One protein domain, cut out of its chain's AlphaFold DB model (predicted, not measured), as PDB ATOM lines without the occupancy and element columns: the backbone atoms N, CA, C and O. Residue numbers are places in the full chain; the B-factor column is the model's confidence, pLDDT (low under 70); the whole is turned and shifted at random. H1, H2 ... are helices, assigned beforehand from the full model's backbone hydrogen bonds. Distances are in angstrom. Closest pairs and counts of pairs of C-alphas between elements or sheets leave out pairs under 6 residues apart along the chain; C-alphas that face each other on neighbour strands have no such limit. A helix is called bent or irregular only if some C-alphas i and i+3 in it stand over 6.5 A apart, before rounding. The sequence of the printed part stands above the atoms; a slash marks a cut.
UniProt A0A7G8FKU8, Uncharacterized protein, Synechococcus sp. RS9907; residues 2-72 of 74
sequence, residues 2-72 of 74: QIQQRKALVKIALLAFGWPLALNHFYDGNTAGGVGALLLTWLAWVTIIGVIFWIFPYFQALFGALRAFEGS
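AT A GLANCE: This is residues 2 to 72 of the 74 residues of an uncharacterized protein of Synechococcus sp. RS9907 (UniProt A0A7G8FKU8). The model is a short helical hairpin with an arm on either side: H2 packs side by side on the first part of the long helix H3, the rest of H3 sticks out far beyond it as a bent arm, and H1 is a shorter arm that leads into the start of H2, with its residues 2 to 10 standing free. H3 runs along the longest axis, and the contact between helices is at the hairpin alone, with residues 46 to 72 standing free past it. The printed part has 71 residues with three named helices, H1, H2 and H3 in that order along the chain, and no named strand; the class is all helix. The whole is extended, with a radius of gyration of the C-alphas of 20.8 A, and its outline is a rod whose C-alphas span 67 by 27 by 13 A.

HOW THE PARTS SIT: The printed part begins with helix H1, residues 2 to 15, which touches no helix. A tight link of 3 residues leads to helix H2, residues 19 to 27. H1 and H2 meet only through their link; they are near each other, with 7 pairs of C-alphas within 10 A. A second tight link of 3 residues leads to helix H3, residues 31 to 70. By its hydrogen bonds H3 was assigned as one helix, but it is bent: the C-alphas of Trp 54 and Pro 57 are 6.9 A apart, where about 5 A is found in a regular helix. It has two arms, H3a, residues 31 to 54, and H3b, residues 57 to 70, whose lines stand at a shallow tilt of 31 degrees; residues 55 and 56 belong to neither. H2 and H3a touch, with 18 pairs of C-alphas within 8 A, and H3a does so with residues 31 to 38 alone. Their closest C-alphas are those of Ala 22 and Gly 34, 4.0 A apart. They run opposite ways at a shallow tilt of 8 degrees, a helical hairpin, and their centres are 14.4 A apart. H3b touches no helix. H1 and H3a are apart, as are H1 and H3b, and H2 and H3b. In H1, H3a and H3b every O i to N i+4 pair is within hydrogen-bond range. In H2 this holds for 2 of 5 such pairs, beside 2 of 6 O i to N i+3 pairs.

IN THESE COORDINATES: H1 has 14 residues and begins at C-alpha 2, at (-28.577, -31.777, -41.478); it measures 20.5 A from first to last C-alpha. H2, with 9 residues from Trp 19 to Tyr 27, measures 11.9 A. H3a starts at C-alpha 31, at (-34.701, -11.542, -29.674), and measures 35.0 A over its 24 residues. H3b measures 20.0 A over its 14 residues and ends at C-alpha 70, at (3.714, 18.809, -60.423).

THE WHOLE: The two C-alphas farthest apart are those of Gln 2 and Ser 72, the first and last printed residues, at 67.8 A. The printed part is one domain and runs from residue 2 to residue 72 of a full chain of 74 residues, without a cut. Both links between the helices are tight, and none is long. The mean pLDDT of the printed part is 71.0. It is under 70 in 35 residues, namely residues 2 to 34 and 71 to 72. The mean is 51 for H1, 56 for H2, 81 for H3a and 85 for H3b.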
ATOM      1  N   GLN A   2     -28.208 -32.994 -40.713       48.28
ATOM      2  CA  GLN A   2     -28.577 -31.777 -41.478       48.28
ATOM      3  C   GLN A   2     -28.957 -30.529 -40.641       48.28
ATOM      4  O   GLN A   2     -28.821 -29.399 -41.104       48.28
ATOM      5  N   ILE A   3     -29.392 -30.704 -39.388       51.62
ATOM      6  CA  ILE A   3     -29.842 -29.599 -38.515       51.62
ATOM      7  C   ILE A   3     -28.666 -28.718 -38.038       51.62
ATOM      8  O   ILE A   3     -28.836 -27.518 -37.823       51.62
ATOM      9  N   GLN A   4     -27.455 -29.279 -37.931       51.28
ATOM     10  CA  GLN A   4     -26.257 -28.536 -37.513       51.28
ATOM     11  C   GLN A   4     -25.693 -27.637 -38.629       51.28
ATOM     12  O   GLN A   4     -25.244 -26.529 -38.350       51.28
ATOM     13  N   GLN A   5     -25.787 -28.037 -39.903       48.03
ATOM     14  CA  GLN A   5     -25.296 -27.223 -41.028       48.03
ATOM     15  C   GLN A   5     -26.219 -26.041 -41.367       48.03
ATOM     16  O   GLN A   5     -25.733 -24.952 -41.673       48.03
ATOM     17  N   ARG A   6     -27.545 -26.192 -41.213       45.84
ATOM     18  CA  ARG A   6     -28.485 -25.057 -41.319       45.84
ATOM     19  C   ARG A   6     -28.275 -24.014 -40.216       45.84
ATOM     20  O   ARG A   6     -28.336 -22.823 -40.498       45.84
ATOM     21  N   LYS A   7     -27.966 -24.434 -38.982       48.97
ATOM     22  CA  LYS A   7     -27.604 -23.515 -37.884       48.97
ATOM     23  C   LYS A   7     -26.276 -22.788 -38.131       48.97
ATOM     24  O   LYS A   7     -26.153 -21.632 -37.739       48.97
ATOM     25  N   ALA A   8     -25.312 -23.434 -38.788       54.44
ATOM     26  CA  ALA A   8     -24.028 -22.830 -39.137       54.44
ATOM     27  C   ALA A   8     -24.160 -21.737 -40.217       54.44
ATOM     28  O   ALA A   8     -23.626 -20.650 -40.028       54.44
ATOM     29  N   LEU A   9     -24.942 -21.949 -41.284       55.66
ATOM     30  CA  LEU A   9     -25.182 -20.913 -42.308       55.66
ATOM     31  C   LEU A   9     -25.948 -19.700 -41.766       55.66
ATOM     32  O   LEU A   9     -25.624 -18.560 -42.083       55.66
ATOM     33  N   VAL A  10     -26.944 -19.941 -40.915       51.91
ATOM     34  CA  VAL A  10     -27.756 -18.871 -40.324       51.91
ATOM     35  C   VAL A  10     -26.938 -18.042 -39.323       51.91
ATOM     36  O   VAL A  10     -27.080 -16.825 -39.285       51.91
ATOM     37  N   LYS A  11     -25.998 -18.657 -38.589       52.78
ATOM     38  CA  LYS A  11     -25.020 -17.950 -37.739       52.78
ATOM     39  C   LYS A  11     -23.955 -17.186 -38.527       52.78
ATOM     40  O   LYS A  11     -23.517 -16.145 -38.060       52.78
ATOM     41  N   ILE A  12     -23.569 -17.652 -39.712       53.16
ATOM     42  CA  ILE A  12     -22.616 -16.948 -40.586       53.16
ATOM     43  C   ILE A  12     -23.290 -15.747 -41.280       53.16
ATOM     44  O   ILE A  12     -22.674 -14.691 -41.401       53.16
ATOM     45  N   ALA A  13     -24.581 -15.844 -41.618       51.75
ATOM     46  CA  ALA A  13     -25.394 -14.710 -42.074       51.75
ATOM     47  C   ALA A  13     -25.619 -13.648 -40.976       51.75
ATOM     48  O   ALA A  13     -25.679 -12.457 -41.270       51.75
ATOM     49  N   LEU A  14     -25.682 -14.058 -39.705       53.50
ATOM     50  CA  LEU A  14     -25.682 -13.142 -38.561       53.50
ATOM     51  C   LEU A  14     -24.303 -12.464 -38.332       53.50
ATOM     52  O   LEU A  14     -24.250 -11.365 -37.782       53.50
ATOM     53  N   LEU A  15     -23.199 -13.083 -38.771       53.53
ATOM     54  CA  LEU A  15     -21.810 -12.653 -38.532       53.53
ATOM     55  C   LEU A  15     -21.290 -11.594 -39.522       53.53
ATOM     56  O   LEU A  15     -20.360 -10.864 -39.195       53.53
ATOM     57  N   ALA A  16     -21.875 -11.490 -40.718       58.56
ATOM     58  CA  ALA A  16     -21.363 -10.628 -41.787       58.56
ATOM     59  C   ALA A  16     -21.805  -9.152 -41.704       58.56
ATOM     60  O   ALA A  16     -21.306  -8.344 -42.479       58.56
ATOM     61  N   PHE A  17     -22.731  -8.781 -40.805       54.78
ATOM     62  CA  PHE A  17     -23.377  -7.464 -40.907       54.78
ATOM     63  C   PHE A  17     -23.689  -6.682 -39.618       54.78
ATOM     64  O   PHE A  17     -24.082  -5.524 -39.705       54.78
ATOM     65  N   GLY A  18     -23.497  -7.221 -38.411       59.16
ATOM     66  CA  GLY A  18     -23.775  -6.411 -37.209       59.16
ATOM     67  C   GLY A  18     -23.628  -7.117 -35.873       59.16
ATOM     68  O   GLY A  18     -24.481  -7.024 -34.995       59.16
ATOM     69  N   TRP A  19     -22.552  -7.880 -35.744       58.81
ATOM     70  CA  TRP A  19     -22.453  -8.970 -34.783       58.81
ATOM     71  C   TRP A  19     -21.975  -8.643 -33.349       58.81
ATOM     72  O   TRP A  19     -22.235  -9.475 -32.486       58.81
ATOM     73  N   PRO A  20     -21.376  -7.490 -32.979       58.06
ATOM     74  CA  PRO A  20     -21.015  -7.285 -31.568       58.06
ATOM     75  C   PRO A  20     -22.232  -7.025 -30.665       58.06
ATOM     76  O   PRO A  20     -22.318  -7.546 -29.558       58.06
ATOM     77  N   LEU A  21     -23.192  -6.228 -31.145       55.19
ATOM     78  CA  LEU A  21     -24.263  -5.673 -30.312       55.19
ATOM     79  C   LEU A  21     -25.525  -6.554 -30.306       55.19
ATOM     80  O   LEU A  21     -26.187  -6.709 -29.280       55.19
ATOM     81  N   ALA A  22     -25.825  -7.191 -31.442       55.19
ATOM     82  CA  ALA A  22     -26.962  -8.095 -31.586       55.19
ATOM     83  C   ALA A  22     -26.786  -9.387 -30.774       55.19
ATOM     84  O   ALA A  22     -27.748  -9.906 -30.208       55.19
ATOM     85  N   LEU A  23     -25.551  -9.886 -30.667       54.03
ATOM     86  CA  LEU A  23     -25.236 -11.098 -29.919       54.03
ATOM     87  C   LEU A  23     -25.568 -11.003 -28.432       54.03
ATOM     88  O   LEU A  23     -26.120 -11.960 -27.898       54.03
ATOM     89  N   ASN A  24     -25.246  -9.879 -27.784       59.34
ATOM     90  CA  ASN A  24     -25.475  -9.716 -26.346       59.34
ATOM     91  C   ASN A  24     -26.968  -9.858 -26.015       59.34
ATOM     92  O   ASN A  24     -27.345 -10.564 -25.092       59.34
ATOM     93  N   HIS A  25     -27.831  -9.276 -26.851       54.69
ATOM     94  CA  HIS A  25     -29.278  -9.387 -26.682       54.69
ATOM     95  C   HIS A  25     -29.867 -10.733 -27.129       54.69
ATOM     96  O   HIS A  25     -30.822 -11.211 -26.519       54.69
ATOM     97  N   PHE A  26     -29.316 -11.371 -28.170       58.03
ATOM     98  CA  PHE A  26     -29.761 -12.707 -28.583       58.03
ATOM     99  C   PHE A  26     -29.380 -13.798 -27.568       58.03
ATOM    100  O   PHE A  26     -30.099 -14.792 -27.467       58.03
ATOM    101  N   TYR A  27     -28.290 -13.625 -26.812       54.56
ATOM    102  CA  TYR A  27     -27.878 -14.564 -25.762       54.56
ATOM    103  C   TYR A  27     -28.742 -14.461 -24.497       54.56
ATOM    104  O   TYR A  27     -29.023 -15.485 -23.879       54.56
ATOM    105  N   ASP A  28     -29.252 -13.265 -24.186       59.59
ATOM    106  CA  ASP A  28     -30.199 -13.019 -23.084       59.59
ATOM    107  C   ASP A  28     -31.638 -13.494 -23.388       59.59
ATOM    108  O   ASP A  28     -32.568 -13.239 -22.625       59.59
ATOM    109  N   GLY A  29     -31.869 -14.157 -24.529       59.28
ATOM    110  CA  GLY A  29     -33.206 -14.560 -24.982       59.28
ATOM    111  C   GLY A  29     -34.071 -13.396 -25.491       59.28
ATOM    112  O   GLY A  29     -35.180 -13.620 -25.986       59.28
ATOM    113  N   ASN A  30     -33.562 -12.160 -25.452       65.31
ATOM    114  CA  ASN A  30     -34.257 -10.961 -25.912       65.31
ATOM    115  C   ASN A  30     -34.041 -10.723 -27.415       65.31
ATOM    116  O   ASN A  30     -33.335  -9.814 -27.866       65.31
ATOM    117  N   THR A  31     -34.720 -11.557 -28.203       60.66
ATOM    118  CA  THR A  31     -34.701 -11.542 -29.674       60.66
ATOM    119  C   THR A  31     -35.060 -10.161 -30.252       60.66
ATOM    120  O   THR A  31     -34.505  -9.767 -31.275       60.66
ATOM    121  N   ALA A  32     -35.924  -9.385 -29.581       66.56
ATOM    122  CA  ALA A  32     -36.357  -8.065 -30.044       66.56
ATOM    123  C   ALA A  32     -35.220  -7.028 -30.055       66.56
ATOM    124  O   ALA A  32     -35.040  -6.323 -31.050       66.56
ATOM    125  N   GLY A  33     -34.402  -6.954 -29.000       66.81
ATOM    126  CA  GLY A  33     -33.273  -6.016 -29.002       66.81
ATOM    127  C   GLY A  33     -32.061  -6.516 -29.799       66.81
ATOM    128  O   GLY A  33     -31.289  -5.697 -30.290       66.81
ATOM    129  N   GLY A  34     -31.947  -7.827 -30.050       66.81
ATOM    130  CA  GLY A  34     -30.955  -8.376 -30.984       66.81
ATOM    131  C   GLY A  34     -31.202  -7.911 -32.425       66.81
ATOM    132  O   GLY A  34     -30.271  -7.520 -33.129       66.81
ATOM    133  N   VAL A  35     -32.472  -7.860 -32.842       73.38
ATOM    134  CA  VAL A  35     -32.879  -7.316 -34.151       73.38
ATOM    135  C   VAL A  35     -32.691  -5.797 -34.211       73.38
ATOM    136  O   VAL A  35     -32.169  -5.292 -35.205       73.38
ATOM    137  N   GLY A  36     -33.042  -5.062 -33.151       76.75
ATOM    138  CA  GLY A  36     -32.828  -3.608 -33.092       76.75
ATOM    139  C   GLY A  36     -31.352  -3.217 -33.230       76.75
ATOM    140  O   GLY A  36     -31.003  -2.336 -34.016       76.75
ATOM    141  N   ALA A  37     -30.468  -3.931 -32.538       71.88
ATOM    142  CA  ALA A  37     -29.023  -3.742 -32.622       71.88
ATOM    143  C   ALA A  37     -28.456  -4.027 -34.027       71.88
ATOM    144  O   ALA A  37     -27.567  -3.313 -34.502       71.88
ATOM    145  N   LEU A  38     -28.998  -5.035 -34.719       75.06
ATOM    146  CA  LEU A  38     -28.632  -5.334 -36.103       75.06
ATOM    147  C   LEU A  38     -28.998  -4.162 -37.031       75.06
ATOM    148  O   LEU A  38     -28.158  -3.712 -37.807       75.06
ATOM    149  N   LEU A  39     -30.220  -3.633 -36.916       78.50
ATOM    150  CA  LEU A  39     -30.706  -2.518 -37.739       78.50
ATOM    151  C   LEU A  39     -29.884  -1.241 -37.537       78.50
ATOM    152  O   LEU A  39     -29.529  -0.578 -38.510       78.50
ATOM    153  N   LEU A  40     -29.525  -0.925 -36.291       80.81
ATOM    154  CA  LEU A  40     -28.644   0.206 -35.988       80.81
ATOM    155  C   LEU A  40     -27.256   0.032 -36.606       80.81
ATOM    156  O   LEU A  40     -26.672   0.997 -37.099       80.81
ATOM    157  N   THR A  41     -26.743  -1.198 -36.629       78.44
ATOM    158  CA  THR A  41     -25.435  -1.470 -37.229       78.44
ATOM    159  C   THR A  41     -25.470  -1.280 -38.744       78.44
ATOM    160  O   THR A  41     -24.583  -0.647 -39.310       78.44
ATOM    161  N   TRP A  42     -26.531  -1.743 -39.407       80.62
ATOM    162  CA  TRP A  42     -26.753  -1.484 -40.831       80.62
ATOM    163  C   TRP A  42     -26.885   0.008 -41.149       80.62
ATOM    164  O   TRP A  42     -26.306   0.482 -42.125       80.62
ATOM    165  N   LEU A  43     -27.595   0.764 -40.308       85.38
ATOM    166  CA  LEU A  43     -27.736   2.212 -40.462       85.38
ATOM    167  C   LEU A  43     -26.379   2.931 -40.350       85.38
ATOM    168  O   LEU A  43     -26.085   3.839 -41.134       85.38
ATOM    169  N   ALA A  44     -25.521   2.492 -39.425       84.56
ATOM    170  CA  ALA A  44     -24.161   3.006 -39.298       84.56
ATOM    171  C   ALA A  44     -23.324   2.723 -40.559       84.56
ATOM    172  O   ALA A  44     -22.657   3.625 -41.063       84.56
ATOM    173  N   TRP A  45     -23.416   1.515 -41.127       84.81
ATOM    174  CA  TRP A  45     -22.736   1.168 -42.381       84.81
ATOM    175  C   TRP A  45     -23.182   2.032 -43.561       84.81
ATOM    176  O   TRP A  45     -22.334   2.533 -44.298       84.81
ATOM    177  N   VAL A  46     -24.489   2.261 -43.717       89.88
ATOM    178  CA  VAL A  46     -25.022   3.156 -44.761       89.88
ATOM    179  C   VAL A  46     -24.467   4.568 -44.600       89.88
ATOM    180  O   VAL A  46     -24.075   5.191 -45.584       89.88
ATOM    181  N   THR A  47     -24.370   5.050 -43.362       90.94
ATOM    182  CA  THR A  47     -23.822   6.377 -43.064       90.94
ATOM    183  C   THR A  47     -22.344   6.469 -43.446       90.94
ATOM    184  O   THR A  47     -21.947   7.406 -44.135       90.94
ATOM    185  N   ILE A  48     -21.532   5.478 -43.065       88.12
ATOM    186  CA  ILE A  48     -20.099   5.430 -43.398       88.12
ATOM    187  C   ILE A  48     -19.899   5.402 -44.916       88.12
ATOM    188  O   ILE A  48     -19.121   6.187 -45.454       88.12
ATOM    189  N   ILE A  49     -20.632   4.533 -45.614       91.44
ATOM    190  CA  ILE A  49     -20.566   4.425 -47.074       91.44
ATOM    191  C   ILE A  49     -20.979   5.752 -47.721       91.44
ATOM    192  O   ILE A  49     -20.285   6.236 -48.614       91.44
ATOM    193  N   GLY A  50     -22.050   6.385 -47.236       92.81
ATOM    194  CA  GLY A  50     -22.498   7.694 -47.710       92.81
ATOM    195  C   GLY A  50     -21.424   8.774 -47.579       92.81
ATOM    196  O   GLY A  50     -21.183   9.511 -48.532       92.81
ATOM    197  N   VAL A  51     -20.720   8.823 -46.444       91.25
ATOM    198  CA  VAL A  51     -19.607   9.763 -46.230       91.25
ATOM    199  C   VAL A  51     -18.447   9.483 -47.186       91.25
ATOM    200  O   VAL A  51     -17.898  10.422 -47.758       91.25
ATOM    201  N   ILE A  52     -18.096   8.211 -47.408       90.75
ATOM    202  CA  ILE A  52     -17.028   7.826 -48.344       90.75
ATOM    203  C   ILE A  52     -17.359   8.286 -49.771       90.75
ATOM    204  O   ILE A  52     -16.521   8.899 -50.431       90.75
ATOM    205  N   PHE A  53     -18.583   8.040 -50.242       92.69
ATOM    206  CA  PHE A  53     -19.010   8.500 -51.566       92.69
ATOM    207  C   PHE A  53     -19.071  10.025 -51.659       92.69
ATOM    208  O   PHE A  53     -18.722  10.588 -52.695       92.69
ATOM    209  N   TRP A  54     -19.470  10.696 -50.580       92.06
ATOM    210  CA  TRP A  54     -19.532  12.153 -50.530       92.06
ATOM    211  C   TRP A  54     -18.146  12.807 -50.581       92.06
ATOM    212  O   TRP A  54     -17.975  13.820 -51.255       92.06
ATOM    213  N   ILE A  55     -17.141  12.224 -49.919       90.50
ATOM    214  CA  ILE A  55     -15.783  12.783 -49.886       90.50
ATOM    215  C   ILE A  55     -14.961  12.441 -51.140       90.50
ATOM    216  O   ILE A  55     -14.041  13.174 -51.499       90.50
ATOM    217  N   PHE A  56     -15.303  11.359 -51.846       90.56
ATOM    218  CA  PHE A  56     -14.602  10.897 -53.047       90.56
ATOM    219  C   PHE A  56     -14.346  11.974 -54.129       90.56
ATOM    220  O   PHE A  56     -13.199  12.081 -54.575       90.56
ATOM    221  N   PRO A  57     -15.320  12.812 -54.548       88.38
ATOM    222  CA  PRO A  57     -15.063  13.857 -55.546       88.38
ATOM    223  C   PRO A  57     -14.046  14.905 -55.074       88.38
ATOM    224  O   PRO A  57     -13.266  15.409 -55.881       88.38
ATOM    225  N   TYR A  58     -13.991  15.199 -53.771       88.56
ATOM    226  CA  TYR A  58     -13.019  16.141 -53.212       88.56
ATOM    227  C   TYR A  58     -11.592  15.596 -53.290       88.56
ATOM    228  O   TYR A  58     -10.669  16.347 -53.600       88.56
ATOM    229  N   PHE A  59     -11.406  14.289 -53.087       86.94
ATOM    230  CA  PHE A  59     -10.108  13.651 -53.300       86.94
ATOM    231  C   PHE A  59      -9.670  13.730 -54.763       86.94
ATOM    232  O   PHE A  59      -8.513  14.045 -55.027       86.94
ATOM    233  N   GLN A  60     -10.576  13.508 -55.721       85.75
ATOM    234  CA  GLN A  60     -10.238  13.653 -57.141       85.75
ATOM    235  C   GLN A  60      -9.840  15.088 -57.499       85.75
ATOM    236  O   GLN A  60      -8.860  15.282 -58.217       85.75
ATOM    237  N   ALA A  61     -10.544  16.087 -56.962       87.00
ATOM    238  CA  ALA A  61     -10.189  17.491 -57.148       87.00
ATOM    239  C   ALA A  61      -8.819  17.827 -56.530       87.00
ATOM    240  O   ALA A  61      -8.003  18.488 -57.170       87.00
ATOM    241  N   LEU A  62      -8.537  17.324 -55.323       87.81
ATOM    242  CA  LEU A  62      -7.252  17.508 -54.643       87.81
ATOM    243  C   LEU A  62      -6.096  16.880 -55.431       87.81
ATOM    244  O   LEU A  62      -5.097  17.547 -55.684       87.81
ATOM    245  N   PHE A  63      -6.228  15.621 -55.857       87.94
ATOM    246  CA  PHE A  63      -5.196  14.952 -56.655       87.94
ATOM    247  C   PHE A  63      -5.040  15.576 -58.043       87.94
ATOM    248  O   PHE A  63      -3.923  15.657 -58.548       87.94
ATOM    249  N   GLY A  64      -6.130  16.057 -58.646       86.69
ATOM    250  CA  GLY A  64      -6.081  16.825 -59.888       86.69
ATOM    251  C   GLY A  64      -5.275  18.116 -59.733       86.69
ATOM    252  O   GLY A  64      -4.406  18.393 -60.554       86.69
ATOM    253  N   ALA A  65      -5.506  18.865 -58.651       84.69
ATOM    254  CA  ALA A  65      -4.747  20.074 -58.345       84.69
ATOM    255  C   ALA A  65      -3.265  19.773 -58.063       84.69
ATOM    256  O   ALA A  65      -2.397  20.454 -58.599       84.69
ATOM    257  N   LEU A  66      -2.965  18.727 -57.285       85.12
ATOM    258  CA  LEU A  66      -1.588  18.297 -57.010       85.12
ATOM    259  C   LEU A  66      -0.842  17.904 -58.291       85.12
ATOM    260  O   LEU A  66       0.293  18.323 -58.490       85.12
ATOM    261  N   ARG A  67      -1.497  17.164 -59.195       84.62
ATOM    262  CA  ARG A  67      -0.921  16.782 -60.491       84.62
ATOM    263  C   ARG A  67      -0.675  17.989 -61.399       84.62
ATOM    264  O   ARG A  67       0.294  17.996 -62.148       84.62
ATOM    265  N   ALA A  68      -1.552  18.991 -61.357       81.94
ATOM    266  CA  ALA A  68      -1.372  20.227 -62.114       81.94
ATOM    267  C   ALA A  68      -0.187  21.058 -61.595       81.94
ATOM    268  O   ALA A  68       0.515  21.653 -62.404       81.94
ATOM    269  N   PHE A  69       0.054  21.055 -60.279       80.88
ATOM    270  CA  PHE A  69       1.239  21.669 -59.669       80.88
ATOM    271  C   PHE A  69       2.539  20.938 -60.034       80.88
ATOM    272  O   PHE A  69       3.529  21.582 -60.353       80.88
ATOM    273  N   GLU A  70       2.539  19.603 -60.030       76.25
ATOM    274  CA  GLU A  70       3.714  18.809 -60.423       76.25
ATOM    275  C   GLU A  70       4.093  19.021 -61.901       76.25
ATOM    276  O   GLU A  70       5.267  19.029 -62.244       76.25
ATOM    277  N   GLY A  71       3.107  19.229 -62.780       68.12
ATOM    278  CA  GLY A  71       3.339  19.475 -64.207       68.12
ATOM    279  C   GLY A  71       3.680  20.920 -64.584       68.12
ATOM    280  O   GLY A  71       3.836  21.186 -65.772       68.12
ATOM    281  N   SER A  72       3.733  21.855 -63.628       63.62
ATOM    282  CA  SER A  72       4.026  23.278 -63.883       63.62
ATOM    283  C   SER A  72       5.461  23.708 -63.554       63.62
ATOM    284  O   SER A  72       5.776  24.881 -63.727       63.62
TER     285      SER A  72